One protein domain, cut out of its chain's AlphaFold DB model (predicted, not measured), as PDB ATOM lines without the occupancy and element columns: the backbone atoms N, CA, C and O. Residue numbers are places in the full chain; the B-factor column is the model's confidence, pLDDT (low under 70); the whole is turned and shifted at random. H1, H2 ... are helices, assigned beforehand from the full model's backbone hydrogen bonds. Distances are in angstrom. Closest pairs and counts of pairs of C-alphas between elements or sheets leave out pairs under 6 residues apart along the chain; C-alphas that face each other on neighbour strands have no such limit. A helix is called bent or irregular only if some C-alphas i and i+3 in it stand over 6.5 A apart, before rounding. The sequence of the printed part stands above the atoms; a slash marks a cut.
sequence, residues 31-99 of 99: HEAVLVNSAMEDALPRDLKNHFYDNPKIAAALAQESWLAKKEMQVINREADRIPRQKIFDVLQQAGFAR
ATOM      1  N   HIS A  31     -22.231 -10.491 -22.590       88.06
ATOM      2  CA  HIS A  31     -22.437 -10.378 -21.153       88.06
ATOM      3  C   HIS A  31     -21.939 -11.643 -20.430       88.06
ATOM      4  O   HIS A  31     -22.137 -12.753 -20.926       88.06
ATOM      5  N   GLU A  32     -21.348 -11.496 -19.242       88.56
ATOM      6  CA  GLU A  32     -20.751 -12.605 -18.477       88.56
ATOM      7  C   GLU A  32     -21.717 -13.787 -18.314       88.56
ATOM      8  O   GLU A  32     -21.368 -14.929 -18.602       88.56
ATOM      9  N   ALA A  33     -22.973 -13.505 -17.955       88.62
ATOM     10  CA  ALA A  33     -24.007 -14.533 -17.817       88.62
ATOM     11  C   ALA A  33     -24.230 -15.363 -19.101       88.62
ATOM     12  O   ALA A  33     -24.551 -16.543 -19.015       88.62
ATOM     13  N   VAL A  34     -24.050 -14.772 -20.288       88.19
ATOM     14  CA  VAL A  34     -24.164 -15.497 -21.566       88.19
ATOM     15  C   VAL A  34     -22.973 -16.425 -21.761       88.19
ATOM     16  O   VAL A  34     -23.160 -17.554 -22.197       88.19
ATOM     17  N   LEU A  35     -21.765 -15.979 -21.408       89.56
ATOM     18  CA  LEU A  35     -20.556 -16.802 -21.502       89.56
ATOM     19  C   LEU A  35     -20.635 -18.012 -20.568       89.56
ATOM     20  O   LEU A  35     -20.355 -19.131 -20.989       89.56
ATOM     21  N   VAL A  36     -21.068 -17.791 -19.322       91.81
ATOM     22  CA  VAL A  36     -21.259 -18.866 -18.339       91.81
ATOM     23  C   VAL A  36     -22.316 -19.852 -18.825       91.81
ATOM     24  O   VAL A  36     -22.062 -21.054 -18.835       91.81
ATOM     25  N   ASN A  37     -23.466 -19.360 -19.295       90.06
ATOM     26  CA  ASN A  37     -24.511 -20.227 -19.833       90.06
ATOM     27  C   ASN A  37     -24.016 -21.010 -21.050       90.06
ATOM     28  O   ASN A  37     -24.208 -22.214 -21.091       90.06
ATOM     29  N   SER A  38     -23.330 -20.368 -21.999       88.88
ATOM     30  CA  SER A  38     -22.776 -21.052 -23.175       88.88
ATOM     31  C   SER A  38     -21.832 -22.180 -22.768       88.88
ATOM     32  O   SER A  38     -21.960 -23.286 -23.276       88.88
ATOM     33  N   ALA A  39     -20.939 -21.937 -21.806       91.81
ATOM     34  CA  ALA A  39     -20.032 -22.968 -21.308       91.81
ATOM     35  C   ALA A  39     -20.778 -24.129 -20.623       91.81
ATOM     36  O   ALA A  39     -20.379 -25.287 -20.753       91.81
ATOM     37  N   MET A  40     -21.865 -23.836 -19.901       93.44
ATOM     38  CA  MET A  40     -22.714 -24.859 -19.285       93.44
ATOM     39  C   MET A  40     -23.475 -25.678 -20.335       93.44
ATOM     40  O   MET A  40     -23.483 -26.903 -20.249       93.44
ATOM     41  N   GLU A  41     -24.061 -25.021 -21.336       90.31
ATOM     42  CA  GLU A  41     -24.754 -25.653 -22.470       90.31
ATOM     43  C   GLU A  41     -23.795 -26.534 -23.288       90.31
ATOM     44  O   GLU A  41     -24.133 -27.650 -23.696       90.31
ATOM     45  N   ASP A  42     -22.550 -26.089 -23.462       89.94
ATOM     46  CA  ASP A  42     -21.512 -26.854 -24.152       89.94
ATOM     47  C   ASP A  42     -21.144 -28.149 -23.418       89.94
ATOM     48  O   ASP A  42     -20.801 -29.145 -24.069       89.94
ATOM     49  N   ALA A  43     -21.272 -28.166 -22.091       93.75
ATOM     50  CA  ALA A  43     -21.012 -29.336 -21.259       93.75
ATOM     51  C   ALA A  43     -22.177 -30.343 -21.215       93.75
ATOM     52  O   ALA A  43     -21.998 -31.453 -20.706       93.75
ATOM     53  N   LEU A  44     -23.360 -29.999 -21.735       93.69
ATOM     54  CA  LEU A  44     -24.516 -30.896 -21.697       93.69
ATOM     55  C   LEU A  44     -24.341 -32.116 -22.626       93.69
ATOM     56  O   LEU A  44     -23.744 -32.013 -23.701       93.69
ATOM     57  N   PRO A  45     -24.896 -33.288 -22.264       94.94
ATOM     58  CA  PRO A  45     -25.049 -34.409 -23.188       94.94
ATOM     59  C   PRO A  45     -25.875 -34.012 -24.414       94.94
ATOM     60  O   PRO A  45     -26.766 -33.170 -24.317       94.94
ATOM     61  N   ARG A  46     -25.617 -34.662 -25.557       90.00
ATOM     62  CA  ARG A  46     -26.246 -34.325 -26.847       90.00
ATOM     63  C   ARG A  46     -27.770 -34.216 -26.757       90.00
ATOM     64  O   ARG A  46     -28.312 -33.250 -27.265       90.00
ATOM     65  N   ASP A  47     -28.424 -35.145 -26.067       93.00
ATOM     66  CA  ASP A  47     -29.891 -35.204 -25.981       93.00
ATOM     67  C   ASP A  47     -30.518 -34.017 -25.229       93.00
ATOM     68  O   ASP A  47     -31.718 -33.778 -25.348       93.00
ATOM     69  N   LEU A  48     -29.722 -33.278 -24.449       92.75
ATOM     70  CA  LEU A  48     -30.156 -32.083 -23.722       92.75
ATOM     71  C   LEU A  48     -29.724 -30.785 -24.413       92.75
ATOM     72  O   LEU A  48     -30.114 -29.710 -23.965       92.75
ATOM     73  N   LYS A  49     -28.925 -30.865 -25.485       90.69
ATOM     74  CA  LYS A  49     -28.489 -29.684 -26.231       90.69
ATOM     75  C   LYS A  49     -29.591 -29.190 -27.155       90.69
ATOM     76  O   LYS A  49     -30.333 -29.960 -27.766       90.69
ATOM     77  N   ASN A  50     -29.654 -27.874 -27.321       87.12
ATOM     78  CA  ASN A  50     -30.535 -27.274 -28.308       87.12
ATOM     79  C   ASN A  50     -29.952 -27.407 -29.728       87.12
ATOM     80  O   ASN A  50     -29.101 -26.623 -30.137       87.12
ATOM     81  N   HIS A  51     -30.479 -28.355 -30.502       89.31
ATOM     82  CA  HIS A  51     -30.080 -28.602 -31.895       89.31
ATOM     83  C   HIS A  51     -30.538 -27.542 -32.904       89.31
ATOM     84  O   HIS A  51     -30.158 -27.583 -34.075       89.31
ATOM     85  N   PHE A  52     -31.378 -26.591 -32.494       87.44
ATOM     86  CA  PHE A  52     -31.935 -25.581 -33.393       87.44
ATOM     87  C   PHE A  52     -30.852 -24.730 -34.075       87.44
ATOM     88  O   PHE A  52     -30.972 -24.398 -35.256       87.44
ATOM     89  N   TYR A  53     -29.770 -24.433 -33.350       83.69
ATOM     90  CA  TYR A  53     -28.663 -23.608 -33.834       83.69
ATOM     91  C   TYR A  53     -27.578 -24.395 -34.591       83.69
ATOM     92  O   TYR A  53     -26.669 -23.777 -35.143       83.69
ATOM     93  N   ASP A  54     -27.688 -25.726 -34.700       88.62
ATOM     94  CA  ASP A  54     -26.711 -26.559 -35.425       88.62
ATOM     95  C   ASP A  54     -26.705 -26.255 -36.935       88.62
ATOM     96  O   ASP A  54     -25.704 -26.451 -37.628       88.62
ATOM     97  N   ASN A  55     -27.831 -25.768 -37.471       91.81
ATOM     98  CA  ASN A  55     -27.932 -25.386 -38.872       91.81
ATOM     99  C   ASN A  55     -27.460 -23.934 -39.075       91.81
ATOM    100  O   ASN A  55     -28.157 -23.000 -38.662       91.81
ATOM    101  N   PRO A  56     -26.362 -23.702 -39.820       87.44
ATOM    102  CA  PRO A  56     -25.809 -22.361 -39.999       87.44
ATOM    103  C   PRO A  56     -26.770 -21.403 -40.715       87.44
ATOM    104  O   PRO A  56     -26.692 -20.191 -40.521       87.44
ATOM    105  N   LYS A  57     -27.712 -21.918 -41.521       88.88
ATOM    106  CA  LYS A  57     -28.727 -21.086 -42.184       88.88
ATOM    107  C   LYS A  57     -29.760 -20.545 -41.201       88.88
ATOM    108  O   LYS A  57     -30.215 -19.420 -41.375       88.88
ATOM    109  N   ILE A  58     -30.124 -21.335 -40.188       86.06
ATOM    110  CA  ILE A  58     -31.088 -20.930 -39.158       86.06
ATOM    111  C   ILE A  58     -30.463 -19.837 -38.293       86.06
ATOM    112  O   ILE A  58     -31.051 -18.767 -38.150       86.06
ATOM    113  N   ALA A  59     -29.234 -20.056 -37.822       83.94
ATOM    114  CA  ALA A  59     -28.495 -19.056 -37.056       83.94
ATOM    115  C   ALA A  59     -28.328 -17.734 -37.832       83.94
ATOM    116  O   ALA A  59     -28.578 -16.657 -37.293       83.94
ATOM    117  N   ALA A  60     -27.981 -17.806 -39.124       83.75
ATOM    118  CA  ALA A  60     -27.858 -16.619 -39.971       83.75
ATOM    119  C   ALA A  60     -29.195 -15.886 -40.177       83.75
ATOM    120  O   ALA A  60     -29.227 -14.656 -40.163       83.75
ATOM    121  N   ALA A  61     -30.298 -16.620 -40.345       84.56
ATOM    122  CA  ALA A  61     -31.623 -16.033 -40.531       84.56
ATOM    123  C   ALA A  61     -32.147 -15.336 -39.261       84.56
ATOM    124  O   ALA A  61     -32.776 -14.288 -39.365       84.56
ATOM    125  N   LEU A  62     -31.862 -15.869 -38.068       81.50
ATOM    126  CA  LEU A  62     -32.270 -15.264 -36.787       81.50
ATOM    127  C   LEU A  62     -31.500 -13.983 -36.456       81.50
ATOM    128  O   LEU A  62     -32.038 -13.070 -35.829       81.50
ATOM    129  N   ALA A  63     -30.250 -13.895 -36.916       79.88
ATOM    130  CA  ALA A  63     -29.444 -12.686 -36.810       79.88
ATOM    131  C   ALA A  63     -29.939 -11.552 -37.736       79.88
ATOM    132  O   ALA A  63     -29.499 -10.405 -37.598       79.88
ATOM    133  N   GLN A  64     -30.843 -11.846 -38.676       79.62
ATOM    134  CA  GLN A  64     -31.416 -10.873 -39.601       79.62
ATOM    135  C   GLN A  64     -32.706 -10.263 -39.037       79.62
ATOM    136  O   GLN A  64     -33.573 -10.954 -38.511       79.62
ATOM    137  N   GLU A  65     -32.849  -8.938 -39.141       81.19
ATOM    138  CA  GLU A  65     -34.071  -8.254 -38.707       81.19
ATOM    139  C   GLU A  65     -35.183  -8.459 -39.742       81.19
ATOM    140  O   GLU A  65     -34.958  -8.314 -40.946       81.19
ATOM    141  N   SER A  66     -36.380  -8.808 -39.268       79.81
ATOM    142  CA  SER A  66     -37.574  -8.975 -40.094       79.81
ATOM    143  C   SER A  66     -38.522  -7.797 -39.891       79.81
ATOM    144  O   SER A  66     -38.463  -7.082 -38.892       79.81
ATOM    145  N   TRP A  67     -39.453  -7.611 -40.822       81.31
ATOM    146  CA  TRP A  67     -40.497  -6.599 -40.680       81.31
ATOM    147  C   TRP A  67     -41.437  -6.887 -39.497       81.31
ATOM    148  O   TRP A  67     -41.942  -5.960 -38.869       81.31
ATOM    149  N   LEU A  68     -41.644  -8.170 -39.175       86.69
ATOM    150  CA  LEU A  68     -42.581  -8.611 -38.134       86.69
ATOM    151  C   LEU A  68     -41.918  -8.886 -36.779       86.69
ATOM    152  O   LEU A  68     -42.607  -8.930 -35.764       86.69
ATOM    153  N   ALA A  69     -40.602  -9.098 -36.752       80.00
ATOM    154  CA  ALA A  69     -39.890  -9.504 -35.546       80.00
ATOM    155  C   ALA A  69     -38.490  -8.895 -35.491       80.00
ATOM    156  O   ALA A  69     -37.793  -8.778 -36.501       80.00
ATOM    157  N   LYS A  70     -38.072  -8.540 -34.275       80.62
ATOM    158  CA  LYS A  70     -36.703  -8.111 -34.007       80.62
ATOM    159  C   LYS A  70     -35.762  -9.301 -34.127       80.62
ATOM    160  O   LYS A  70     -36.104 -10.401 -33.704       80.62
ATOM    161  N   LYS A  71     -34.584  -9.053 -34.699       82.25
ATOM    162  CA  LYS A  71     -33.509 -10.045 -34.750       82.25
ATOM    163  C   LYS A  71     -33.061 -10.449 -33.356       82.25
ATOM    164  O   LYS A  71     -33.138  -9.653 -32.413       82.25
ATOM    165  N   GLU A  72     -32.508 -11.649 -33.265       78.81
ATOM    166  CA  GLU A  72     -31.747 -12.045 -32.092       78.81
ATOM    167  C   GLU A  72     -30.495 -11.161 -32.002       78.81
ATOM    168  O   GLU A  72     -29.688 -11.069 -32.928       78.81
ATOM    169  N   MET A  73     -30.378 -10.439 -30.889       79.12
ATOM    170  CA  MET A  73     -29.252  -9.559 -30.598       79.12
ATOM    171  C   MET A  73     -28.459 -10.138 -29.442       79.12
ATOM    172  O   MET A  73     -29.029 -10.594 -28.450       79.12
ATOM    173  N   GLN A  74     -27.136 -10.054 -29.544       77.69
ATOM    174  CA  GLN A  74     -26.255 -10.388 -28.436       77.69
ATOM    175  C   GLN A  74     -26.620  -9.542 -27.211       77.69
ATOM    176  O   GLN A  74     -26.715  -8.313 -27.285       77.69
ATOM    177  N   VAL A  75     -26.818 -10.207 -26.073       82.75
ATOM    178  CA  VAL A  75     -27.063  -9.520 -24.807       82.75
ATOM    179  C   VAL A  75     -25.749  -8.889 -24.358       82.75
ATOM    180  O   VAL A  75     -24.810  -9.589 -23.983       82.75
ATOM    181  N   ILE A  76     -25.687  -7.560 -24.428       83.50
ATOM    182  CA  ILE A  76     -24.549  -6.760 -23.951       83.50
ATOM    183  C   ILE A  76     -24.846  -6.244 -22.544       83.50
ATOM    184  O   ILE A  76     -24.050  -6.425 -21.633       83.50
ATOM    185  N   ASN A  77     -26.026  -5.648 -22.358       83.81
ATOM    186  CA  ASN A  77     -26.516  -5.185 -21.066       83.81
ATOM    187  C   ASN A  77     -27.829  -5.892 -20.762       83.81
ATOM    188  O   ASN A  77     -28.782  -5.793 -21.538       83.81
ATOM    189  N   ARG A  78     -27.888  -6.599 -19.638       84.94
ATOM    190  CA  ARG A  78     -29.096  -7.298 -19.224       84.94
ATOM    191  C   ARG A  78     -29.948  -6.375 -18.357       84.94
ATOM    192  O   ARG A  78     -29.553  -5.992 -17.263       84.94
ATOM    193  N   GLU A  79     -31.147  -6.049 -18.830       86.31
ATOM    194  CA  GLU A  79     -32.089  -5.180 -18.103       86.31
ATOM    195  C   GLU A  79     -32.442  -5.720 -16.711       86.31
ATOM    196  O   GLU A  79     -32.620  -4.953 -15.768       86.31
ATOM    197  N   ALA A  80     -32.481  -7.047 -16.558       87.00
ATOM    198  CA  ALA A  80     -32.747  -7.695 -15.277       87.00
ATOM    199  C   ALA A  80     -31.711  -7.334 -14.200       87.00
ATOM    200  O   ALA A  80     -32.059  -7.262 -13.024       87.00
ATOM    201  N   ASP A  81     -30.466  -7.054 -14.590       88.56
ATOM    202  CA  ASP A  81     -29.396  -6.736 -13.642       88.56
ATOM    203  C   ASP A  81     -29.529  -5.301 -13.101       88.56
ATOM    204  O   ASP A  81     -28.954  -4.966 -12.067       88.56
ATOM    205  N   ARG A  82     -30.361  -4.464 -13.740       91.75
ATOM    206  CA  ARG A  82     -30.733  -3.133 -13.232       91.75
ATOM    207  C   ARG A  82     -31.779  -3.189 -12.123       91.75
ATOM    208  O   ARG A  82     -32.041  -2.167 -11.491       91.75
ATOM    209  N   ILE A  83     -32.408  -4.342 -11.896       92.75
ATOM    210  CA  ILE A  83     -33.452  -4.491 -10.884       92.75
ATOM    211  C   ILE A  83     -32.783  -4.707  -9.516       92.75
ATOM    212  O   ILE A  83     -32.102  -5.718  -9.322       92.75
ATOM    213  N   PRO A  84     -32.983  -3.809  -8.531       95.38
ATOM    214  CA  PRO A  84     -32.411  -3.984  -7.202       95.38
ATOM    215  C   PRO A  84     -32.929  -5.260  -6.537       95.38
ATOM    216  O   PRO A  84     -34.131  -5.529  -6.560       95.38
ATOM    217  N   ARG A  85     -32.043  -6.017  -5.876       93.19
ATOM    218  CA  ARG A  85     -32.415  -7.274  -5.199       93.19
ATOM    219  C   ARG A  85     -33.509  -7.074  -4.156       93.19
ATOM    220  O   ARG A  85     -34.416  -7.894  -4.090       93.19
ATOM    221  N   GLN A  86     -33.482  -5.953  -3.432       94.56
ATOM    222  CA  GLN A  86     -34.528  -5.608  -2.469       94.56
ATOM    223  C   GLN A  86     -35.913  -5.566  -3.121       94.56
ATOM    224  O   GLN A  86     -36.838  -6.194  -2.632       94.56
ATOM    225  N   LYS A  87     -36.031  -4.931  -4.292       95.00
ATOM    226  CA  LYS A  87     -37.303  -4.835  -5.015       95.00
ATOM    227  C   LYS A  87     -37.828  -6.210  -5.436       95.00
ATOM    228  O   LYS A  87     -39.034  -6.424  -5.458       95.00
ATOM    229  N   ILE A  88     -36.929  -7.139  -5.766       93.44
ATOM    230  CA  ILE A  88     -37.299  -8.528  -6.065       93.44
ATOM    231  C   ILE A  88     -37.857  -9.198  -4.804       93.44
ATOM    232  O   ILE A  88     -38.921  -9.806  -4.870       93.44
ATOM    233  N   PHE A  89     -37.186  -9.047  -3.658       95.31
ATOM    234  CA  PHE A  89     -37.666  -9.582  -2.381       95.31
ATOM    235  C   PHE A  89     -39.020  -9.000  -1.973       95.31
ATOM    236  O   PHE A  89     -39.906  -9.767  -1.609       95.31
ATOM    237  N   ASP A  90     -39.213  -7.688  -2.108       96.06
ATOM    238  CA  ASP A  90     -40.475  -7.027  -1.765       96.06
ATOM    239  C   ASP A  90     -41.642  -7.596  -2.591       96.06
ATOM    240  O   ASP A  90     -42.700  -7.917  -2.050       96.06
ATOM    241  N   VAL A  91     -41.437  -7.784  -3.901       95.75
ATOM    242  CA  VAL A  91     -42.442  -8.385  -4.796       95.75
ATOM    243  C   VAL A  91     -42.726  -9.837  -4.410       95.75
ATOM    244  O   VAL A  91     -43.886 -10.245  -4.372       95.75
ATOM    245  N   LEU A  92     -41.693 -10.622  -4.093       96.31
ATOM    246  CA  LEU A  92     -41.866 -12.014  -3.671       96.31
ATOM    247  C   LEU A  92     -42.590 -12.126  -2.323       96.31
ATOM    248  O   LEU A  92     -43.403 -13.034  -2.157       96.31
ATOM    249  N   GLN A  93     -42.344 -11.209  -1.385       96.69
ATOM    250  CA  GLN A  93     -43.025 -11.180  -0.091       96.69
ATOM    251  C   GLN A  93     -44.500 -10.792  -0.245       96.69
ATOM    252  O   GLN A  93     -45.373 -11.459   0.309       96.69
ATOM    253  N   GLN A  94     -44.796  -9.781  -1.069       96.00
ATOM    254  CA  GLN A  94     -46.173  -9.387  -1.397       96.00
ATOM    255  C   GLN A  94     -46.952 -10.511  -2.094       96.00
ATOM    256  O   GLN A  94     -48.148 -10.671  -1.860       96.00
ATOM    257  N   ALA A  95     -46.275 -11.312  -2.919       96.12
ATOM    258  CA  ALA A  95     -46.856 -12.475  -3.582       96.12
ATOM    259  C   ALA A  95     -46.927 -13.735  -2.691       96.12
ATOM    260  O   ALA A  95     -47.456 -14.756  -3.126       96.12
ATOM    261  N   GLY A  96     -46.408 -13.690  -1.459       95.31
ATOM    262  CA  GLY A  96     -46.415 -14.817  -0.521       95.31
ATOM    263  C   GLY A  96     -45.373 -15.910  -0.800       95.31
ATOM    264  O   GLY A  96     -45.464 -16.991  -0.221       95.31
ATOM    265  N   PHE A  97     -44.386 -15.650  -1.664       94.19
ATOM    266  CA  PHE A  97     -43.319 -16.597  -2.030       94.19
ATOM    267  C   PHE A  97     -42.050 -16.468  -1.179       94.19
ATOM    268  O   PHE A  97     -41.235 -17.389  -1.153       94.19
ATOM    269  N   ALA A  98     -41.872 -15.345  -0.486       85.44
ATOM    270  CA  ALA A  98     -40.788 -15.122   0.466       85.44
ATOM    271  C   ALA A  98     -41.368 -14.633   1.802       85.44
ATOM    272  O   ALA A  98     -42.408 -13.975   1.818       85.44
ATOM    273  N   ARG A  99     -40.723 -14.986   2.917       77.44
ATOM    274  CA  ARG A  99     -41.089 -14.524   4.263       77.44
ATOM    275  C   ARG A  99     -40.014 -13.611   4.812       77.44
ATOM    276  O   ARG A  99     -38.836 -14.017   4.731       77.44
TER     277      ARG A  99
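Overview. This is residues 31 to 99 of the 99 residues of the protein "Syd_0 protein" of Fopius arisanus (UniProt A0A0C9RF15). The chain makes one wide, open loop with an empty middle and then runs off as an arm, with five helices strung along it like separate pieces. H1 makes one side of the loop, H2 and H3 another, and the long stretch 63 to 78 swings out to a tip near Trp 67 and comes back past the beginning of H1; the arm then holds H4, H5 and the chain's last residues. The printed part has 69 residues with five named helices, in the order H1, H2, H3, H4, H5, and no named strand, and its class is all helix. It is extended, with a radius of gyration of the C-alphas of 17.3 A, and spans 48 by 36 by 22 A.

Arrangement. The longest helix, H1, residues 32 to 42, touches no helix; its residues 35 to 40 stand free. H1 is apart from H2, residues 51 to 54, and from H3, residues 56 to 62. H2 and H3 are close but not clearly touching, with 2 pairs of C-alphas within 8 A; the closest C-alphas, those of Tyr 53 and Ala 59, are 5.6 A apart. H4, residues 79 to 82, is apart from H1, H2 and H3. H5, residues 85 to 94, is apart from the four other helices, H4 among them. Every O i to N i+4 pair is within hydrogen-bond range in H1, H3 and H5; H2 and H4, with 4 residues each, are too short for such a pair, and in each the one O i to N i+3 pair is within range.

Along the chain. H1 begins at C-alpha 32, at (-20.751, -12.605, -18.477), and measures 15.4 A from first to last C-alpha. H2 runs from His 51 to Asp 54. H3 begins at C-alpha 56, at (-25.809, -22.361, -39.999), and measures 10.1 A. H4 runs from Glu 79 to Arg 82. H5 measures 14.4 A and ends at C-alpha 94, at (-46.173, -9.387, -1.397). No helix is bent.

Size, cuts and confidence. The two C-alphas farthest apart, those of Lys 57 in H3 and Arg 99, are 48.5 A apart. Residues 43 to 48, 79 to 87 and 91 to 96 also stand free. The link from H3 to H4, 16 residues, is long; the link from H1 to H2, 8 residues, is short, and those from H2 to H3 and from H4 to H5 are tight. The printed part has no cut. Its mean pLDDT is 88.4, and no printed residue is under 70.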